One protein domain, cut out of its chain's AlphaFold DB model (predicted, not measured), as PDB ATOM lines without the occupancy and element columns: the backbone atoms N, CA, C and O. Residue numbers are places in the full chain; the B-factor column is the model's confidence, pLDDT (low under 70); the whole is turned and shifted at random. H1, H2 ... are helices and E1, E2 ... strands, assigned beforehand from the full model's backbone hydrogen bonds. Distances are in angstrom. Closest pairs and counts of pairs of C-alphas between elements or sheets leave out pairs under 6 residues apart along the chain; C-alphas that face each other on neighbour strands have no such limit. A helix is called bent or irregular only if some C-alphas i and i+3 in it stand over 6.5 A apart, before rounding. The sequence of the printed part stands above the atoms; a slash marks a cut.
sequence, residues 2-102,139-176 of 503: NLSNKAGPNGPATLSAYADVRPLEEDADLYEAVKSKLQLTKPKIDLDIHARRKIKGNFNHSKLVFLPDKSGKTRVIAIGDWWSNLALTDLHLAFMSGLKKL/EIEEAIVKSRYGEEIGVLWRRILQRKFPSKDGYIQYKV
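AT A GLANCE: This is residues 2 to 102 and 139 to 176 of the 503 residues of the protein "RdRp" of viral metagenome (UniProt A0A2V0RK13). A group of crossed helices forms the body, with H2 in its middle, H6 crossing H2 and residues 83 to 90 of H4 packing on it, while a long hairpin, E1 and E2, reaches away from the helices and a short hairpin, E3 and E4, lies beside the first residues of E1. H1 joins the body near the first residues of H4, H5 packs on H6, and the free residues 96 to 102, of which 96 to 99 belong to H4, stick out. The printed part has 139 residues with six named helices and four named strands, in the order H1, H2, H3, E1, E2, H4, H5, H6, E3, E4. Each of its two sheets, E1 - E2 and E3 - E4, is antiparallel, and the class is mixed, helices and strands. The whole is compact, with a radius of gyration of the C-alphas of 15.7 A and spans of 47 by 43 by 28 A.

IN THESE COORDINATES: H1, residues 13 to 25, begins with C-alpha 13 at (32.277, 16.755, 84.040) and is 17.1 A long; it is irregular, with C-alphas 15 and 18 7.4 A apart. H2, residues 28 to 41, is 20.1 A long, and H3 is residues 47 to 51. Strand E1, residues 62 to 68, is 19.6 A long, and E2, residues 74 to 80, is 19.0 A long. H4, residues 82 to 99, is 24.2 A long; it is irregular, with C-alphas 87 and 90 7.2 A apart, and has a kink of 44 degrees near residue 89. H5 is residues 139 to 149, 15.1 A long, with C-alpha 139 at (10.788, 34.240, 77.512). H6 is residues 151 to 161, 15.8 A long. E3 is residues 164 to 167, and E4, residues 170 to 173, ends with C-alpha 173 at (22.652, 28.732, 69.136).

HOW THE PARTS SIT: Before H1, residues 7 to 8 pair with residues 11 to 12, antiparallel. H1 and H2 only just touch, with 3 pairs of C-alphas within 8 A, and only at the corner; the closest C-alphas are those of Leu 24 and Tyr 31, 5.4 A. H1 touches H3, closest at the C-alphas of Val 21 and Ala 51, 5.8 A. H4 touches H1 with residues 82 to 83 alone, closest at the C-alphas of Ala 13 and Trp 82, 5.3 A, at a steep tilt of 68 degrees, only just short of about perpendicular. H2 touches H4, closest at the C-alphas of Leu 38 and Ala 87, 5.2 A, at a steep tilt of 51 degrees, the same way. H2 touches H6, closest at the C-alphas of Ala 33 and Leu 156, 5.3 A, at a steep tilt of 49 degrees, opposite ways. H5 touches H6, closest at the C-alphas of Lys 146 and Gly 154, 4.6 A, at a steep tilt of 47 degrees, opposite ways. In the hairpin E1 and E2, N 63 and O 79 are within hydrogen-bond range at 2.9 A; in the hairpin E3 and E4, N 165 and O 172 are at 2.8 A. The closest C-alphas of E1 and E3 are those of Lys 63 and Phe 165, 5.5 A. Every O i to N i+4 pair is within hydrogen-bond range in H2, H3, H5 and H6, against 12 of 14 in H4 and 4 of 9 in H1, where 5 of 10 O i to N i+3 pairs are within range.

THE WHOLE: The two C-alphas farthest apart are those of Lys 56 and Leu 102, 47.4 A. Residues 103 to 138 are not printed, and C-alphas 102 and 139 are 21.8 A apart across the cut. Of the links that are printed whole, H3 to E1 is short and the others are tight. The mean pLDDT of the printed part is 88.5; residues 2 to 5, 49 to 56 and 70 to 71 are under 70.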
ATOM      1  N   ASN A   2      30.650  18.859  94.835       49.97
ATOM      2  CA  ASN A   2      29.736  17.832  94.326       49.97
ATOM      3  C   ASN A   2      30.436  17.104  93.175       49.97
ATOM      4  O   ASN A   2      30.536  17.643  92.074       49.97
ATOM      5  N   LEU A   3      30.973  15.918  93.460       55.94
ATOM      6  CA  LEU A   3      31.556  15.048  92.447       55.94
ATOM      7  C   LEU A   3      30.424  14.506  91.561       55.94
ATOM      8  O   LEU A   3      29.415  14.002  92.045       55.94
ATOM      9  N   SER A   4      30.588  14.642  90.254       60.69
ATOM     10  CA  SER A   4      29.664  14.213  89.208       60.69
ATOM     11  C   SER A   4      30.441  13.512  88.096       60.69
ATOM     12  O   SER A   4      31.297  14.127  87.450       60.69
ATOM     13  N   ASN A   5      30.089  12.251  87.844       62.84
ATOM     14  CA  ASN A   5      30.583  11.459  86.712       62.84
ATOM     15  C   ASN A   5      29.749  11.671  85.435       62.84
ATOM     16  O   ASN A   5      29.932  10.953  84.456       62.84
ATOM     17  N   LYS A   6      28.813  12.636  85.431       75.69
ATOM     18  CA  LYS A   6      28.014  12.956  84.240       75.69
ATOM     19  C   LYS A   6      28.912  13.423  83.096       75.69
ATOM     20  O   LYS A   6      29.988  13.972  83.327       75.69
ATOM     21  N   ALA A   7      28.447  13.235  81.865       81.31
ATOM     22  CA  ALA A   7      29.159  13.705  80.686       81.31
ATOM     23  C   ALA A   7      29.276  15.239  80.687       81.31
ATOM     24  O   ALA A   7      28.291  15.943  80.893       81.31
ATOM     25  N   GLY A   8      30.485  15.734  80.440       89.06
ATOM     26  CA  GLY A   8      30.802  17.118  80.107       89.06
ATOM     27  C   GLY A   8      31.317  17.232  78.666       89.06
ATOM     28  O   GLY A   8      31.486  16.218  77.966       89.06
ATOM     29  N   PRO A   9      31.564  18.458  78.178       91.06
ATOM     30  CA  PRO A   9      32.045  18.683  76.819       91.06
ATOM     31  C   PRO A   9      33.411  18.027  76.588       91.06
ATOM     32  O   PRO A   9      33.588  17.351  75.573       91.06
ATOM     33  N   ASN A  10      34.301  18.095  77.582       89.50
ATOM     34  CA  ASN A  10      35.694  17.650  77.493       89.50
ATOM     35  C   ASN A  10      35.987  16.321  78.224       89.50
ATOM     36  O   ASN A  10      37.146  15.992  78.463       89.50
ATOM     37  N   GLY A  11      34.958  15.557  78.604       86.06
ATOM     38  CA  GLY A  11      35.090  14.308  79.369       86.06
ATOM     39  C   GLY A  11      34.109  14.250  80.543       86.06
ATOM     40  O   GLY A  11      33.132  14.997  80.542       86.06
ATOM     41  N   PRO A  12      34.310  13.367  81.537       85.94
ATOM     42  CA  PRO A  12      33.497  13.362  82.753       85.94
ATOM     43  C   PRO A  12      33.566  14.720  83.465       85.94
ATOM     44  O   PRO A  12      34.655  15.198  83.780       85.94
ATOM     45  N   ALA A  13      32.411  15.326  83.743       82.06
ATOM     46  CA  ALA A  13      32.277  16.755  84.040       82.06
ATOM     47  C   ALA A  13      33.159  17.239  85.201       82.06
ATOM     48  O   ALA A  13      33.772  18.295  85.127       82.06
ATOM     49  N   THR A  14      33.270  16.463  86.280       81.31
ATOM     50  CA  THR A  14      34.101  16.881  87.426       81.31
ATOM     51  C   THR A  14      35.592  16.762  87.141       81.31
ATOM     52  O   THR A  14      36.376  17.578  87.617       81.31
ATOM     53  N   LEU A  15      35.989  15.757  86.357       82.62
ATOM     54  CA  LEU A  15      37.385  15.560  85.976       82.62
ATOM     55  C   LEU A  15      37.829  16.629  84.973       82.62
ATOM     56  O   LEU A  15      38.967  17.088  85.032       82.62
ATOM     57  N   SER A  16      36.919  17.060  84.095       85.88
ATOM     58  CA  SER A  16      37.177  18.114  83.115       85.88
ATOM     59  C   SER A  16      36.934  19.529  83.637       85.88
ATOM     60  O   SER A  16      37.264  20.474  82.930       85.88
ATOM     61  N   ALA A  17      36.433  19.713  84.865       87.00
ATOM     62  CA  ALA A  17      36.039  21.023  85.389       87.00
ATOM     63  C   ALA A  17      37.139  22.091  85.267       87.00
ATOM     64  O   ALA A  17      36.856  23.240  84.951       87.00
ATOM     65  N   TYR A  18      38.407  21.725  85.472       84.75
ATOM     66  CA  TYR A  18      39.523  22.654  85.275       84.75
ATOM     67  C   TYR A  18      39.723  23.026  83.799       84.75
ATOM     68  O   TYR A  18      39.944  24.192  83.493       84.75
ATOM     69  N   ALA A  19      39.631  22.052  82.892       85.31
ATOM     70  CA  ALA A  19      39.781  22.269  81.453       85.31
ATOM     71  C   ALA A  19      38.620  23.082  80.857       85.31
ATOM     72  O   ALA A  19      38.824  23.829  79.906       85.31
ATOM     73  N   ASP A  20      37.431  22.969  81.450       89.38
ATOM     74  CA  ASP A  20      36.219  23.670  81.038       89.38
ATOM     75  C   ASP A  20      36.276  25.195  81.278       89.38
ATOM     76  O   ASP A  20      35.555  25.928  80.607       89.38
ATOM     77  N   VAL A  21      37.118  25.693  82.202       87.81
ATOM     78  CA  VAL A  21      37.181  27.137  82.530       87.81
ATOM     79  C   VAL A  21      37.708  27.958  81.361       87.81
ATOM     80  O   VAL A  21      37.158  29.003  81.045       87.81
ATOM     81  N   ARG A  22      38.760  27.480  80.698       86.00
ATOM     82  CA  ARG A  22      39.412  28.225  79.619       86.00
ATOM     83  C   ARG A  22      38.463  28.573  78.459       86.00
ATOM     84  O   ARG A  22      38.363  29.748  78.127       86.00
ATOM     85  N   PRO A  23      37.744  27.616  77.843       89.25
ATOM     86  CA  PRO A  23      36.793  27.955  76.787       89.25
ATOM     87  C   PRO A  23      35.581  28.738  77.311       89.25
ATOM     88  O   PRO A  23      34.870  29.337  76.515       89.25
ATOM     89  N   LEU A  24      35.324  28.729  78.625       91.12
ATOM     90  CA  LEU A  24      34.324  29.597  79.236       91.12
ATOM     91  C   LEU A  24      34.813  31.052  79.255       91.12
ATOM     92  O   LEU A  24      34.050  31.923  78.878       91.12
ATOM     93  N   GLU A  25      36.072  31.316  79.626       88.75
ATOM     94  CA  GLU A  25      36.680  32.662  79.594       88.75
ATOM     95  C   GLU A  25      36.725  33.272  78.187       88.75
ATOM     96  O   GLU A  25      36.609  34.487  78.030       88.75
ATOM     97  N   GLU A  26      36.895  32.431  77.165       88.94
ATOM     98  CA  GLU A  26      36.877  32.849  75.759       88.94
ATOM     99  C   GLU A  26      35.477  33.345  75.318       88.94
ATOM    100  O   GLU A  26      35.378  34.143  74.382       88.94
ATOM    101  N   ASP A  27      34.405  32.949  76.019       92.00
ATOM    102  CA  ASP A  27      33.042  33.478  75.866       92.00
ATOM    103  C   ASP A  27      32.710  34.446  77.016       92.00
ATOM    104  O   ASP A  27      32.130  34.077  78.038       92.00
ATOM    105  N   ALA A  28      33.090  35.717  76.848       92.25
ATOM    106  CA  ALA A  28      32.998  36.731  77.901       92.25
ATOM    107  C   ALA A  28      31.580  36.930  78.474       92.25
ATOM    108  O   ALA A  28      31.437  37.141  79.680       92.25
ATOM    109  N   ASP A  29      30.537  36.855  77.636       94.00
ATOM    110  CA  ASP A  29      29.148  37.007  78.096       94.00
ATOM    111  C   ASP A  29      28.733  35.820  78.968       94.00
ATOM    112  O   ASP A  29      28.188  35.998  80.062       94.00
ATOM    113  N   LEU A  30      29.051  34.603  78.518       95.75
ATOM    114  CA  LEU A  30      28.734  33.404  79.271       95.75
ATOM    115  C   LEU A  30      29.555  33.306  80.567       95.75
ATOM    116  O   LEU A  30      29.002  32.937  81.607       95.75
ATOM    117  N   TYR A  31      30.846  33.651  80.527       95.00
ATOM    118  CA  TYR A  31      31.715  33.681  81.704       95.00
ATOM    119  C   TYR A  31      31.154  34.596  82.787       95.00
ATOM    120  O   TYR A  31      31.028  34.180  83.942       95.00
ATOM    121  N   GLU A  32      30.775  35.823  82.415       95.81
ATOM    122  CA  GLU A  32      30.171  36.771  83.345       95.81
ATOM    123  C   GLU A  32      28.878  36.195  83.927       95.81
ATOM    124  O   GLU A  32      28.728  36.170  85.148       95.81
ATOM    125  N   ALA A  33      27.989  35.652  83.088       97.19
ATOM    126  CA  ALA A  33      26.702  35.158  83.561       97.19
ATOM    127  C   ALA A  33      26.869  34.009  84.570       97.19
ATOM    128  O   ALA A  33      26.203  33.969  85.609       97.19
ATOM    129  N   VAL A  34      27.790  33.079  84.296       96.56
ATOM    130  CA  VAL A  34      28.124  31.972  85.203       96.56
ATOM    131  C   VAL A  34      28.753  32.498  86.491       96.56
ATOM    132  O   VAL A  34      28.339  32.087  87.577       96.56
ATOM    133  N   LYS A  35      29.716  33.418  86.394       95.38
ATOM    134  CA  LYS A  35      30.399  34.011  87.546       95.38
ATOM    135  C   LYS A  35      29.423  34.738  88.464       95.38
ATOM    136  O   LYS A  35      29.375  34.429  89.653       95.38
ATOM    137  N   SER A  36      28.604  35.631  87.922       96.12
ATOM    138  CA  SER A  36      27.611  36.399  88.680       96.12
ATOM    139  C   SER A  36      26.575  35.475  89.313       96.12
ATOM    140  O   SER A  36      26.277  35.575  90.504       96.12
ATOM    141  N   LYS A  37      26.121  34.447  88.584       96.00
ATOM    142  CA  LYS A  37      25.218  33.435  89.146       96.00
ATOM    143  C   LYS A  37      25.849  32.656  90.307       96.00
ATOM    144  O   LYS A  37      25.150  32.379  91.286       96.00
ATOM    145  N   LEU A  38      27.133  32.298  90.208       94.69
ATOM    146  CA  LEU A  38      27.881  31.625  91.276       94.69
ATOM    147  C   LEU A  38      28.119  32.543  92.474       94.69
ATOM    148  O   LEU A  38      27.980  32.081  93.597       94.69
ATOM    149  N   GLN A  39      28.414  33.825  92.273       93.56
ATOM    150  CA  GLN A  39      28.579  34.777  93.375       93.56
ATOM    151  C   GLN A  39      27.293  34.917  94.196       93.56
ATOM    152  O   GLN A  39      27.349  34.923  95.425       93.56
ATOM    153  N   LEU A  40      26.134  34.929  93.531       92.00
ATOM    154  CA  LEU A  40      24.834  35.027  94.195       92.00
ATOM    155  C   LEU A  40      24.485  33.791  95.032       92.00
ATOM    156  O   LEU A  40      23.911  33.928  96.109       92.00
ATOM    157  N   THR A  41      24.784  32.577  94.555       88.50
ATOM    158  CA  THR A  41      24.310  31.353  95.235       88.50
ATOM    159  C   THR A  41      25.393  30.502  95.875       88.50
ATOM    160  O   THR A  41      25.100  29.640  96.705       88.50
ATOM    161  N   LYS A  42      26.652  30.733  95.520       89.94
ATOM    162  CA  LYS A  42      27.830  29.993  95.979       89.94
ATOM    163  C   LYS A  42      29.038  30.936  96.142       89.94
ATOM    164  O   LYS A  42      30.092  30.655  95.577       89.94
ATOM    165  N   PRO A  43      28.959  31.992  96.975       84.75
ATOM    166  CA  PRO A  43      29.996  33.033  97.073       84.75
ATOM    167  C   PRO A  43      31.381  32.524  97.509       84.75
ATOM    168  O   PRO A  43      32.381  33.206  97.323       84.75
ATOM    169  N   LYS A  44      31.463  31.321  98.093       87.38
ATOM    170  CA  LYS A  44      32.734  30.675  98.466       87.38
ATOM    171  C   LYS A  44      33.481  30.055  97.279       87.38
ATOM    172  O   LYS A  44      34.594  29.571  97.457       87.38
ATOM    173  N   ILE A  45      32.849  29.979  96.110       85.00
ATOM    174  CA  ILE A  45      33.428  29.411  94.897       85.00
ATOM    175  C   ILE A  45      33.909  30.563  94.022       85.00
ATOM    176  O   ILE A  45      33.099  31.327  93.505       85.00
ATOM    177  N   ASP A  46      35.223  30.659  93.849       81.69
ATOM    178  CA  ASP A  46      35.853  31.681  93.018       81.69
ATOM    179  C   ASP A  46      36.296  31.085  91.678       81.69
ATOM    180  O   ASP A  46      37.256  30.312  91.615       81.69
ATOM    181  N   LEU A  47      35.586  31.447  90.608       83.38
ATOM    182  CA  LEU A  47      35.879  31.000  89.246       83.38
ATOM    183  C   LEU A  47      37.241  31.520  88.742       83.38
ATOM    184  O   LEU A  47      37.941  30.800  88.028       83.38
ATOM    185  N   ASP A  48      37.672  32.707  89.185       78.81
ATOM    186  CA  ASP A  48      38.896  33.357  88.702       78.81
ATOM    187  C   ASP A  48      40.163  32.614  89.167       78.81
ATOM    188  O   ASP A  48      41.188  32.611  88.483       78.81
ATOM    189  N   ILE A  49      40.121  31.948  90.328       69.94
ATOM    190  CA  ILE A  49      41.249  31.133  90.814       69.94
ATOM    191  C   ILE A  49      41.493  29.943  89.882       69.94
ATOM    192  O   ILE A  49      42.644  29.569  89.634       69.94
ATOM    193  N   HIS A  50      40.424  29.344  89.361       66.38
ATOM    194  CA  HIS A  50      40.519  28.175  88.492       66.38
ATOM    195  C   HIS A  50      40.984  28.539  87.076       66.38
ATOM    196  O   HIS A  50      41.732  27.766  86.477       66.38
ATOM    197  N   ALA A  51      40.634  29.737  86.606       62.56
ATOM    198  CA  ALA A  51      41.073  30.329  85.343       62.56
ATOM    199  C   ALA A  51      42.597  30.530  85.236       62.56
ATOM    200  O   ALA A  51      43.216  30.281  84.204       62.56
ATOM    201  N   ARG A  52      43.260  30.907  86.337       62.50
ATOM    202  CA  ARG A  52      44.698  31.253  86.340       62.50
ATOM    203  C   ARG A  52      45.649  30.081  86.053       62.50
ATOM    204  O   ARG A  52      46.857  30.290  85.915       62.50
ATOM    205  N   ARG A  53      45.160  28.838  85.977       66.31
ATOM    206  CA  ARG A  53      45.986  27.658  85.673       66.31
ATOM    207  C   ARG A  53      46.081  27.445  84.162       66.31
ATOM    208  O   ARG A  53      45.095  27.143  83.504       66.31
ATOM    209  N   LYS A  54      47.299  27.512  83.609       61.12
ATOM    210  CA  LYS A  54      47.547  27.227  82.185       61.12
ATOM    211  C   LYS A  54      47.340  25.741  81.881       61.12
ATOM    212  O   LYS A  54      48.203  24.922  82.193       61.12
ATOM    213  N   ILE A  55      46.233  25.408  81.222       69.88
ATOM    214  CA  ILE A  55      45.951  24.059  80.715       69.88
ATOM    215  C   ILE A  55      46.147  24.063  79.197       69.88
ATOM    216  O   ILE A  55      45.551  24.864  78.470       69.88
ATOM    217  N   LYS A  56      47.025  23.178  78.715       69.50
ATOM    218  CA  LYS A  56      47.270  22.972  77.282       69.50
ATOM    219  C   LYS A  56      46.220  22.009  76.718       69.50
ATOM    220  O   LYS A  56      45.942  20.990  77.339       69.50
ATOM    221  N   GLY A  57      45.682  22.324  75.544       77.62
ATOM    222  CA  GLY A  57      44.676  21.517  74.848       77.62
ATOM    223  C   GLY A  57      43.609  22.383  74.181       77.62
ATOM    224  O   GLY A  57      43.487  23.566  74.507       77.62
ATOM    225  N   ASN A  58      42.865  21.780  73.255       82.81
ATOM    226  CA  ASN A  58      41.676  22.373  72.647       82.81
ATOM    227  C   ASN A  58      40.455  21.853  73.406       82.81
ATOM    228  O   ASN A  58      40.195  20.650  73.402       82.81
ATOM    229  N   PHE A  59      39.735  22.754  74.064       89.69
ATOM    230  CA  PHE A  59      38.582  22.438  74.902       89.69
ATOM    231  C   PHE A  59      37.382  23.267  74.460       89.69
ATOM    232  O   PHE A  59      37.549  24.327  73.870       89.69
ATOM    233  N   ASN A  60      36.178  22.795  74.773       91.56
ATOM    234  CA  ASN A  60      34.934  23.516  74.507       91.56
ATOM    235  C   ASN A  60      34.125  23.671  75.796       91.56
ATOM    236  O   ASN A  60      34.094  22.754  76.614       91.56
ATOM    237  N   HIS A  61      33.421  24.788  75.972       93.12
ATOM    238  CA  HIS A  61      32.496  24.972  77.101       93.12
ATOM    239  C   HIS A  61      31.154  24.239  76.877       93.12
ATOM    240  O   HIS A  61      30.304  24.152  77.765       93.12
ATOM    241  N   SER A  62      30.921  23.706  75.677       94.56
ATOM    242  CA  SER A  62      29.683  23.020  75.320       94.56
ATOM    243  C   SER A  62      29.882  22.071  74.132       94.56
ATOM    244  O   SER A  62      30.863  22.172  73.395       94.56
ATOM    245  N   LYS A  63      28.957  21.125  73.942       93.81
ATOM    246  CA  LYS A  63      28.851  20.318  72.716       93.81
ATOM    247  C   LYS A  63      27.424  19.837  72.477       93.81
ATOM    248  O   LYS A  63      26.663  19.661  73.429       93.81
ATOM    249  N   LEU A  64      27.094  19.557  71.221       93.31
ATOM    250  CA  LEU A  64      25.896  18.806  70.851       93.31
ATOM    251  C   LEU A  64      26.279  17.346  70.614       93.31
ATOM    252  O   LEU A  64      27.254  17.058  69.920       93.31
ATOM    253  N   VAL A  65      25.519  16.425  71.198       91.44
ATOM    254  CA  VAL A  65      25.660  14.988  70.952       91.44
ATOM    255  C   VAL A  65      24.379  14.431  70.356       91.44
ATOM    256  O   VAL A  65      23.279  14.839  70.724       91.44
ATOM    257  N   PHE A  66      24.533  13.485  69.438       90.44
ATOM    258  CA  PHE A  66      23.434  12.774  68.800       90.44
ATOM    259  C   PHE A  66      23.320  11.405  69.456       90.44
ATOM    260  O   PHE A  66      24.208  10.569  69.296       90.44
ATOM    261  N   LEU A  67      22.259  11.193  70.227       85.19
ATOM    262  CA  LEU A  67      21.979   9.904  70.840       85.19
ATOM    263  C   LEU A  67      20.927   9.158  70.017       85.19
ATOM    264  O   LEU A  67      19.880   9.742  69.720       85.19
ATOM    265  N   PRO A  68      21.160   7.886  69.658       80.06
ATOM    266  CA  PRO A  68      20.112   7.063  69.082       80.06
ATOM    267  C   PRO A  68      18.985   6.873  70.108       80.06
ATOM    268  O   PRO A  68      19.227   6.600  71.282       80.06
ATOM    269  N   ASP A  69      17.750   7.032  69.652       73.75
ATOM    270  CA  ASP A  69      16.513   6.793  70.392       73.75
ATOM    271  C   ASP A  69      15.681   5.739  69.642       73.75
ATOM    272  O   ASP A  69      16.000   5.295  68.533       73.75
ATOM    273  N   LYS A  70      14.602   5.289  70.272       69.06
ATOM    274  CA  LYS A  70      13.745   4.217  69.768       69.06
ATOM    275  C   LYS A  70      13.149   4.567  68.402       69.06
ATOM    276  O   LYS A  70      12.941   5.734  68.062       69.06
ATOM    277  N   SER A  71      12.826   3.524  67.636       65.31
ATOM    278  CA  SER A  71      12.176   3.639  66.320       65.31
ATOM    279  C   SER A  71      12.970   4.478  65.307       65.31
ATOM    280  O   SER A  71      12.378   5.192  64.503       65.31
ATOM    281  N   GLY A  72      14.307   4.415  65.362       70.94
ATOM    282  CA  GLY A  72      15.193   5.097  64.409       70.94
ATOM    283  C   GLY A  72      15.275   6.614  64.592       70.94
ATOM    284  O   GLY A  72      15.734   7.315  63.694       70.94
ATOM    285  N   LYS A  73      14.815   7.137  65.733       76.06
ATOM    286  CA  LYS A  73      14.900   8.564  66.051       76.06
ATOM    287  C   LYS A  73      16.281   8.899  66.599       76.06
ATOM    288  O   LYS A  73      16.919   8.073  67.239       76.06
ATOM    289  N   THR A  74      16.705  10.142  66.414       85.19
ATOM    290  CA  THR A  74      17.932  10.674  67.016       85.19
ATOM    291  C   THR A  74      17.568  11.829  67.931       85.19
ATOM    292  O   THR A  74      16.854  12.747  67.528       85.19
ATOM    293  N   ARG A  75      18.055  11.793  69.171       85.25
ATOM    294  CA  ARG A  75      17.928  12.888  70.132       85.25
ATOM    295  C   ARG A  75      19.187  13.726  70.101       85.25
ATOM    296  O   ARG A  75      20.283  13.217  70.325       85.25
ATOM    297  N   VAL A  76      19.018  15.014  69.847       89.94
ATOM    298  CA  VAL A  76      20.096  15.985  70.005       89.94
ATOM    299  C   VAL A  76      20.114  16.411  71.466       89.94
ATOM    300  O   VAL A  76      19.097  16.844  71.998       89.94
ATOM    301  N   ILE A  77      21.254  16.250  72.132       91.62
ATOM    302  CA  ILE A  77      21.437  16.676  73.518       91.62
ATOM    303  C   ILE A  77      22.566  17.690  73.583       91.62
ATOM    304  O   ILE A  77      23.694  17.434  73.164       91.62
ATOM    305  N   ALA A  78      22.252  18.838  74.162       93.69
ATOM    306  CA  ALA A  78      23.208  19.875  74.494       93.69
ATOM    307  C   ALA A  78      23.883  19.582  75.836       93.69
ATOM    308  O   ALA A  78      23.245  19.610  76.884       93.69
ATOM    309  N   ILE A  79      25.187  19.324  75.809       93.88
ATOM    310  CA  ILE A  79      26.009  19.116  76.999       93.88
ATOM    311  C   ILE A  79      26.755  20.415  77.294       93.88
ATOM    312  O   ILE A  79      27.532  20.889  76.465       93.88
ATOM    313  N   GLY A  80      26.515  20.987  78.473       93.81
ATOM    314  CA  GLY A  80      27.246  22.147  78.989       93.81
ATOM    315  C   GLY A  80      28.405  21.755  79.904       93.81
ATOM    316  O   GLY A  80      28.429  20.654  80.458       93.81
ATOM    317  N   ASP A  81      29.345  22.676  80.075       94.25
ATOM    318  CA  ASP A  81      30.445  22.573  81.026       94.25
ATOM    319  C   ASP A  81      29.986  22.406  82.483       94.25
ATOM    320  O   ASP A  81      28.826  22.637  82.861       94.25
ATOM    321  N   TRP A  82      30.929  21.984  83.323       92.56
ATOM    322  CA  TRP A  82      30.671  21.754  84.739       92.56
ATOM    323  C   TRP A  82      30.292  23.029  85.507       92.56
ATOM    324  O   TRP A  82      29.395  22.973  86.348       92.56
ATOM    325  N   TRP A  83      30.915  24.175  85.215       93.31
ATOM    326  CA  TRP A  83      30.708  25.430  85.952       93.31
ATOM    327  C   TRP A  83      29.321  26.012  85.729       93.31
ATOM    328  O   TRP A  83      28.635  26.390  86.679       93.31
ATOM    329  N   SER A  84      28.863  25.987  84.486       95.38
ATOM    330  CA  SER A  84      27.506  26.358  84.116       95.38
ATOM    331  C   SER A  84      26.479  25.474  84.816       95.38
ATOM    332  O   SER A  84      25.531  25.971  85.420       95.38
ATOM    333  N   ASN A  85      26.688  24.154  84.827       94.44
ATOM    334  CA  ASN A  85      25.802  23.244  85.551       94.44
ATOM    335  C   ASN A  85      25.845  23.474  87.070       94.44
ATOM    336  O   ASN A  85      24.808  23.435  87.738       94.44
ATOM    337  N   LEU A  86      27.013  23.775  87.635       93.69
ATOM    338  CA  LEU A  86      27.143  24.131  89.044       93.69
ATOM    339  C   LEU A  86      26.349  25.403  89.387       93.69
ATOM    340  O   LEU A  86      25.650  25.433  90.407       93.69
ATOM    341  N   ALA A  87      26.411  26.422  88.529       95.19
ATOM    342  CA  ALA A  87      25.659  27.667  88.668       95.19
ATOM    343  C   ALA A  87      24.135  27.444  88.583       95.19
ATOM    344  O   ALA A  87      23.364  28.059  89.322       95.19
ATOM    345  N   LEU A  88      23.702  26.503  87.738       96.38
ATOM    346  CA  LEU A  88      22.296  26.133  87.539       96.38
ATOM    347  C   LEU A  88      21.751  25.152  88.593       96.38
ATOM    348  O   LEU A  88      20.539  24.951  88.677       96.38
ATOM    349  N   THR A  89      22.615  24.539  89.408       94.94
ATOM    350  CA  THR A  89      22.232  23.454  90.331       94.94
ATOM    351  C   THR A  89      21.173  23.885  91.346       94.94
ATOM    352  O   THR A  89      20.212  23.151  91.561       94.94
ATOM    353  N   ASP A  90      21.306  25.065  91.955       93.31
ATOM    354  CA  ASP A  90      20.376  25.485  93.017       93.31
ATOM    355  C   ASP A  90      18.984  25.736  92.445       93.31
ATOM    356  O   ASP A  90      17.980  25.315  93.017       93.31
ATOM    357  N   LEU A  91      18.939  26.356  91.262       95.94
ATOM    358  CA  LEU A  91      17.697  26.602  90.547       95.94
ATOM    359  C   LEU A  91      17.046  25.283  90.125       95.94
ATOM    360  O   LEU A  91      15.854  25.086  90.344       95.94
ATOM    361  N   HIS A  92      17.836  24.346  89.590       96.12
ATOM    362  CA  HIS A  92      17.362  23.008  89.253       96.12
ATOM    363  C   HIS A  92      16.725  22.319  90.461       96.12
ATOM    364  O   HIS A  92      15.575  21.900  90.386       96.12
ATOM    365  N   LEU A  93      17.435  22.243  91.589       95.69
ATOM    366  CA  LEU A  93      16.927  21.598  92.799       95.69
ATOM    367  C   LEU A  93      15.670  22.292  93.336       95.69
ATOM    368  O   LEU A  93      14.732  21.610  93.754       95.69
ATOM    369  N   ALA A  94      15.614  23.623  93.279       96.12
ATOM    370  CA  ALA A  94      14.460  24.387  93.728       96.12
ATOM    371  C   ALA A  94      13.215  24.119  92.862       96.12
ATOM    372  O   ALA A  94      12.149  23.832  93.409       96.12
ATOM    373  N   PHE A  95      13.341  24.115  91.530       96.88
ATOM    374  CA  PHE A  95      12.230  23.761  90.636       96.88
ATOM    375  C   PHE A  95      11.834  22.290  90.746       96.88
ATOM    376  O   PHE A  95      10.645  22.007  90.855       96.88
ATOM    377  N   MET A  96      12.787  21.357  90.829       96.38
ATOM    378  CA  MET A  96      12.485  19.938  91.071       96.38
ATOM    379  C   MET A  96      11.737  19.740  92.398       96.38
ATOM    380  O   MET A  96      10.790  18.959  92.478       96.38
ATOM    381  N   SER A  97      12.113  20.479  93.447       96.00
ATOM    382  CA  SER A  97      11.369  20.489  94.708       96.00
ATOM    383  C   SER A  97       9.996  21.152  94.582       96.00
ATOM    384  O   SER A  97       9.095  20.791  95.338       96.00
ATOM    385  N   GLY A  98       9.838  22.130  93.692       95.31
ATOM    386  CA  GLY A  98       8.561  22.760  93.369       95.31
ATOM    387  C   GLY A  98       7.609  21.789  92.674       95.31
ATOM    388  O   GLY A  98       6.475  21.651  93.121       95.31
ATOM    389  N   LEU A  99       8.092  21.057  91.664       96.06
ATOM    390  CA  LEU A  99       7.328  20.038  90.933       96.06
ATOM    391  C   LEU A  99       6.712  19.004  91.884       96.06
ATOM    392  O   LEU A  99       5.519  18.739  91.802       96.06
ATOM    393  N   LYS A 100       7.467  18.532  92.889       94.44
ATOM    394  CA  LYS A 100       6.957  17.612  93.932       94.44
ATOM    395  C   LYS A 100       5.710  18.111  94.667       94.44
ATOM    396  O   LYS A 100       4.980  17.303  95.233       94.44
ATOM    397  N   LYS A 101       5.518  19.430  94.747       94.56
ATOM    398  CA  LYS A 101       4.412  20.068  95.474       94.56
ATOM    399  C   LYS A 101       3.224  20.387  94.569       94.56
ATOM    400  O   LYS A 101       2.152  20.687  95.087       94.56
ATOM    401  N   LEU A 102       3.403  20.361  93.247       94.50
ATOM    402  CA  LEU A 102       2.331  20.662  92.308       94.50
ATOM    403  C   LEU A 102       1.359  19.489  92.227       94.50
ATOM    404  O   LEU A 102       1.737  18.338  92.003       94.50
ATOM    405  N   GLU A 139      11.309  33.001  76.936       95.12
ATOM    406  CA  GLU A 139      10.788  34.240  77.512       95.12
ATOM    407  C   GLU A 139       9.773  33.973  78.632       95.12
ATOM    408  O   GLU A 139       9.776  34.657  79.654       95.12
ATOM    409  N   ILE A 140       8.909  32.967  78.459       95.81
ATOM    410  CA  ILE A 140       7.902  32.600  79.466       95.81
ATOM    411  C   ILE A 140       8.579  31.899  80.637       95.81
ATOM    412  O   ILE A 140       8.286  32.189  81.798       95.81
ATOM    413  N   GLU A 141       9.507  30.998  80.332       96.50
ATOM    414  CA  GLU A 141      10.310  30.316  81.340       96.50
ATOM    415  C   GLU A 141      11.123  31.317  82.174       96.50
ATOM    416  O   GLU A 141      11.085  31.279  83.404       96.50
ATOM    417  N   GLU A 142      11.779  32.278  81.519       97.56
ATOM    418  CA  GLU A 142      12.501  33.376  82.159       97.56
ATOM    419  C   GLU A 142      11.560  34.197  83.044       97.56
ATOM    420  O   GLU A 142      11.886  34.443  84.203       97.56
ATOM    421  N   ALA A 143      10.373  34.573  82.556       97.81
ATOM    422  CA  ALA A 143       9.393  35.317  83.347       97.81
ATOM    423  C   ALA A 143       8.972  34.565  84.625       97.81
ATOM    424  O   ALA A 143       8.809  35.180  85.681       97.81
ATOM    425  N   ILE A 144       8.851  33.235  84.569       96.56
ATOM    426  CA  ILE A 144       8.568  32.403  85.748       96.56
ATOM    427  C   ILE A 144       9.755  32.389  86.715       96.56
ATOM    428  O   ILE A 144       9.563  32.529  87.926       96.56
ATOM    429  N   VAL A 145      10.982  32.262  86.205       97.75
ATOM    430  CA  VAL A 145      12.192  32.331  87.036       97.75
ATOM    431  C   VAL A 145      12.300  33.703  87.713       97.75
ATOM    432  O   VAL A 145      12.505  33.756  88.928       97.75
ATOM    433  N   LYS A 146      12.078  34.795  86.971       97.94
ATOM    434  CA  LYS A 146      12.078  36.180  87.472       97.94
ATOM    435  C   LYS A 146      11.040  36.396  88.561       97.94
ATOM    436  O   LYS A 146      11.369  36.867  89.645       97.94
ATOM    437  N   SER A 147       9.804  35.976  88.301       96.69
ATOM    438  CA  SER A 147       8.701  36.043  89.263       96.69
ATOM    439  C   SER A 147       9.042  35.343  90.583       96.69
ATOM    440  O   SER A 147       8.700  35.826  91.661       96.69
ATOM    441  N   ARG A 148       9.750  34.208  90.518       94.56
ATOM    442  CA  ARG A 148       9.984  33.364  91.692       94.56
ATOM    443  C   ARG A 148      11.266  33.672  92.462       94.56
ATOM    444  O   ARG A 148      11.283  33.445  93.676       94.56
ATOM    445  N   TYR A 149      12.312  34.115  91.769       95.44
ATOM    446  CA  TYR A 149      13.669  34.257  92.307       95.44
ATOM    447  C   TYR A 149      14.303  35.632  92.044       95.44
ATOM    448  O   TYR A 149      15.436  35.856  92.454       95.44
ATOM    449  N   GLY A 150      13.578  36.557  91.415       96.31
ATOM    450  CA  GLY A 150      14.038  37.913  91.130       96.31
ATOM    451  C   GLY A 150      14.606  38.086  89.720       96.31
ATOM    452  O   GLY A 150      15.054  37.131  89.079       96.31
ATOM    453  N   GLU A 151      14.581  39.339  89.257       97.19
ATOM    454  CA  GLU A 151      14.959  39.749  87.897       97.19
ATOM    455  C   GLU A 151      16.353  39.247  87.506       97.19
ATOM    456  O   GLU A 151      16.523  38.583  86.483       97.19
ATOM    457  N   GLU A 152      17.337  39.500  88.371       97.00
ATOM    458  CA  GLU A 152      18.743  39.166  88.148       97.00
ATOM    459  C   GLU A 152      18.954  37.662  87.915       97.00
ATOM    460  O   GLU A 152      19.605  37.261  86.949       97.00
ATOM    461  N   ILE A 153      18.343  36.804  88.742       97.25
ATOM    462  CA  ILE A 153      18.475  35.348  88.610       97.25
ATOM    463  C   ILE A 153      17.868  34.851  87.296       97.25
ATOM    464  O   ILE A 153      18.444  33.960  86.669       97.25
ATOM    465  N   GLY A 154      16.734  35.414  86.872       97.56
ATOM    466  CA  GLY A 154      16.093  35.048  85.609       97.56
ATOM    467  C   GLY A 154      16.924  35.424  84.387       97.56
ATOM    468  O   GLY A 154      17.146  34.577  83.520       97.56
ATOM    469  N   VAL A 155      17.456  36.650  84.356       97.69
ATOM    470  CA  VAL A 155      18.324  37.114  83.262       97.69
ATOM    471  C   VAL A 155      19.594  36.265  83.174       97.69
ATOM    472  O   VAL A 155      19.947  35.791  82.092       97.69
ATOM    473  N   LEU A 156      20.263  36.014  84.306       98.12
ATOM    474  CA  LEU A 156      21.466  35.176  84.347       98.12
ATOM    475  C   LEU A 156      21.174  33.741  83.900       98.12
ATOM    476  O   LEU A 156      21.946  33.159  83.140       98.12
ATOM    477  N   TRP A 157      20.047  33.171  84.333       97.81
ATOM    478  CA  TRP A 157      19.618  31.839  83.912       97.81
ATOM    479  C   TRP A 157      19.462  31.745  82.390       97.81
ATOM    480  O   TRP A 157      20.033  30.843  81.774       97.81
ATOM    481  N   ARG A 158      18.763  32.706  81.773       96.94
ATOM    482  CA  ARG A 158      18.586  32.750  80.318       96.94
ATOM    483  C   ARG A 158      19.922  32.890  79.591       96.94
ATOM    484  O   ARG A 158      20.176  32.119  78.668       96.94
ATOM    485  N   ARG A 159      20.787  33.816  80.021       96.44
ATOM    486  CA  ARG A 159      22.119  34.035  79.420       96.44
ATOM    487  C   ARG A 159      22.974  32.768  79.448       96.44
ATOM    488  O   ARG A 159      23.568  32.404  78.440       96.44
ATOM    489  N   ILE A 160      22.953  32.022  80.555       97.00
ATOM    490  CA  ILE A 160      23.674  30.744  80.669       97.00
ATOM    491  C   ILE A 160      23.171  29.709  79.648       97.00
ATOM    492  O   ILE A 160      23.973  28.933  79.115       97.00
ATOM    493  N   LEU A 161      21.862  29.658  79.386       95.81
ATOM    494  CA  LEU A 161      21.248  28.694  78.470       95.81
ATOM    495  C   LEU A 161      21.376  29.090  76.994       95.81
ATOM    496  O   LEU A 161      21.564  28.213  76.151       95.81
ATOM    497  N   GLN A 162      21.336  30.387  76.677       92.62
ATOM    498  CA  GLN A 162      21.482  30.931  75.320       92.62
ATOM    499  C   GLN A 162      22.944  30.967  74.847       92.62
ATOM    500  O   GLN A 162      23.406  31.938  74.257       92.62
ATOM    501  N   ARG A 163      23.672  29.875  75.074       93.00
ATOM    502  CA  ARG A 163      25.080  29.718  74.701       93.00
ATOM    503  C   ARG A 163      25.266  29.234  73.266       93.00
ATOM    504  O   ARG A 163      24.367  28.640  72.666       93.00
ATOM    505  N   LYS A 164      26.485  29.409  72.759       93.44
ATOM    506  CA  LYS A 164      26.933  28.837  71.488       93.44
ATOM    507  C   LYS A 164      27.372  27.383  71.670       93.44
ATOM    508  O   LYS A 164      27.944  27.012  72.696       93.44
ATOM    509  N   PHE A 165      27.097  26.565  70.661       93.44
ATOM    510  CA  PHE A 165      27.507  25.169  70.567       93.44
ATOM    511  C   PHE A 165      28.385  24.970  69.328       93.44
ATOM    512  O   PHE A 165      27.925  25.275  68.225       93.44
ATOM    513  N   PRO A 166      29.618  24.456  69.473       90.94
ATOM    514  CA  PRO A 166      30.473  24.145  68.333       90.94
ATOM    515  C   PRO A 166      29.834  23.110  67.396       90.94
ATOM    516  O   PRO A 166      29.270  22.108  67.841       90.94
ATOM    517  N   SER A 167      29.964  23.347  66.095       89.56
ATOM    518  CA  SER A 167      29.533  22.489  64.992       89.56
ATOM    519  C   SER A 167      30.595  22.489  63.885       89.56
ATOM    520  O   SER A 167      31.521  23.298  63.896       89.56
ATOM    521  N   LYS A 168      30.463  21.588  62.904       85.75
ATOM    522  CA  LYS A 168      31.357  21.539  61.733       85.75
ATOM    523  C   LYS A 168      31.328  22.840  60.924       85.75
ATOM    524  O   LYS A 168      32.361  23.255  60.416       85.75
ATOM    525  N   ASP A 169      30.168  23.491  60.877       88.19
ATOM    526  CA  ASP A 169      29.917  24.697  60.079       88.19
ATOM    527  C   ASP A 169      29.992  25.995  60.911       88.19
ATOM    528  O   ASP A 169      29.460  27.030  60.517       88.19
ATOM    529  N   GLY A 170      30.619  25.952  62.094       89.31
ATOM    530  CA  GLY A 170      30.743  27.095  63.004       89.31
ATOM    531  C   GLY A 170      30.002  26.876  64.320       89.31
ATOM    532  O   GLY A 170      30.224  25.877  64.998       89.31
ATOM    533  N   TYR A 171      29.136  27.813  64.710       91.62
ATOM    534  CA  TYR A 171      28.412  27.757  65.983       91.62
ATOM    535  C   TYR A 171      26.900  27.703  65.779       91.62
ATOM    536  O   TYR A 171      26.342  28.445  64.975       91.62
ATOM    537  N   ILE A 172      26.237  26.855  66.563       92.62
ATOM    538  CA  ILE A 172      24.779  26.753  66.643       92.62
ATOM    539  C   ILE A 172      24.331  27.371  67.966       92.62
ATOM    540  O   ILE A 172      24.939  27.131  69.007       92.62
ATOM    541  N   GLN A 173      23.257  28.152  67.942       91.69
ATOM    542  CA  GLN A 173      22.652  28.732  69.136       91.69
ATOM    543  C   GLN A 173      21.141  28.521  69.092       91.69
ATOM    544  O   GLN A 173      20.509  28.647  68.041       91.69
ATOM    545  N   TYR A 174      20.560  28.204  70.246       90.81
ATOM    546  CA  TYR A 174      19.116  28.101  70.397       90.81
ATOM    547  C   TYR A 174      18.480  29.486  70.258       90.81
ATOM    548  O   TYR A 174      18.708  30.370  71.083       90.81
ATOM    549  N   LYS A 175      17.685  29.676  69.200       88.75
ATOM    550  CA  LYS A 175      16.902  30.905  68.991       88.75
ATOM    551  C   LYS A 175      15.602  30.907  69.799       88.75
ATOM    552  O   LYS A 175      15.113  31.964  70.176       88.75
ATOM    553  N   VAL A 176      15.053  29.720  70.028       89.44
ATOM    554  CA  VAL A 176      13.852  29.436  70.821       89.44
ATOM    555  C   VAL A 176      14.160  28.244  71.720       89.44
ATOM    556  O   VAL A 176      15.126  27.527  71.450       89.44
TER     557      VAL A 176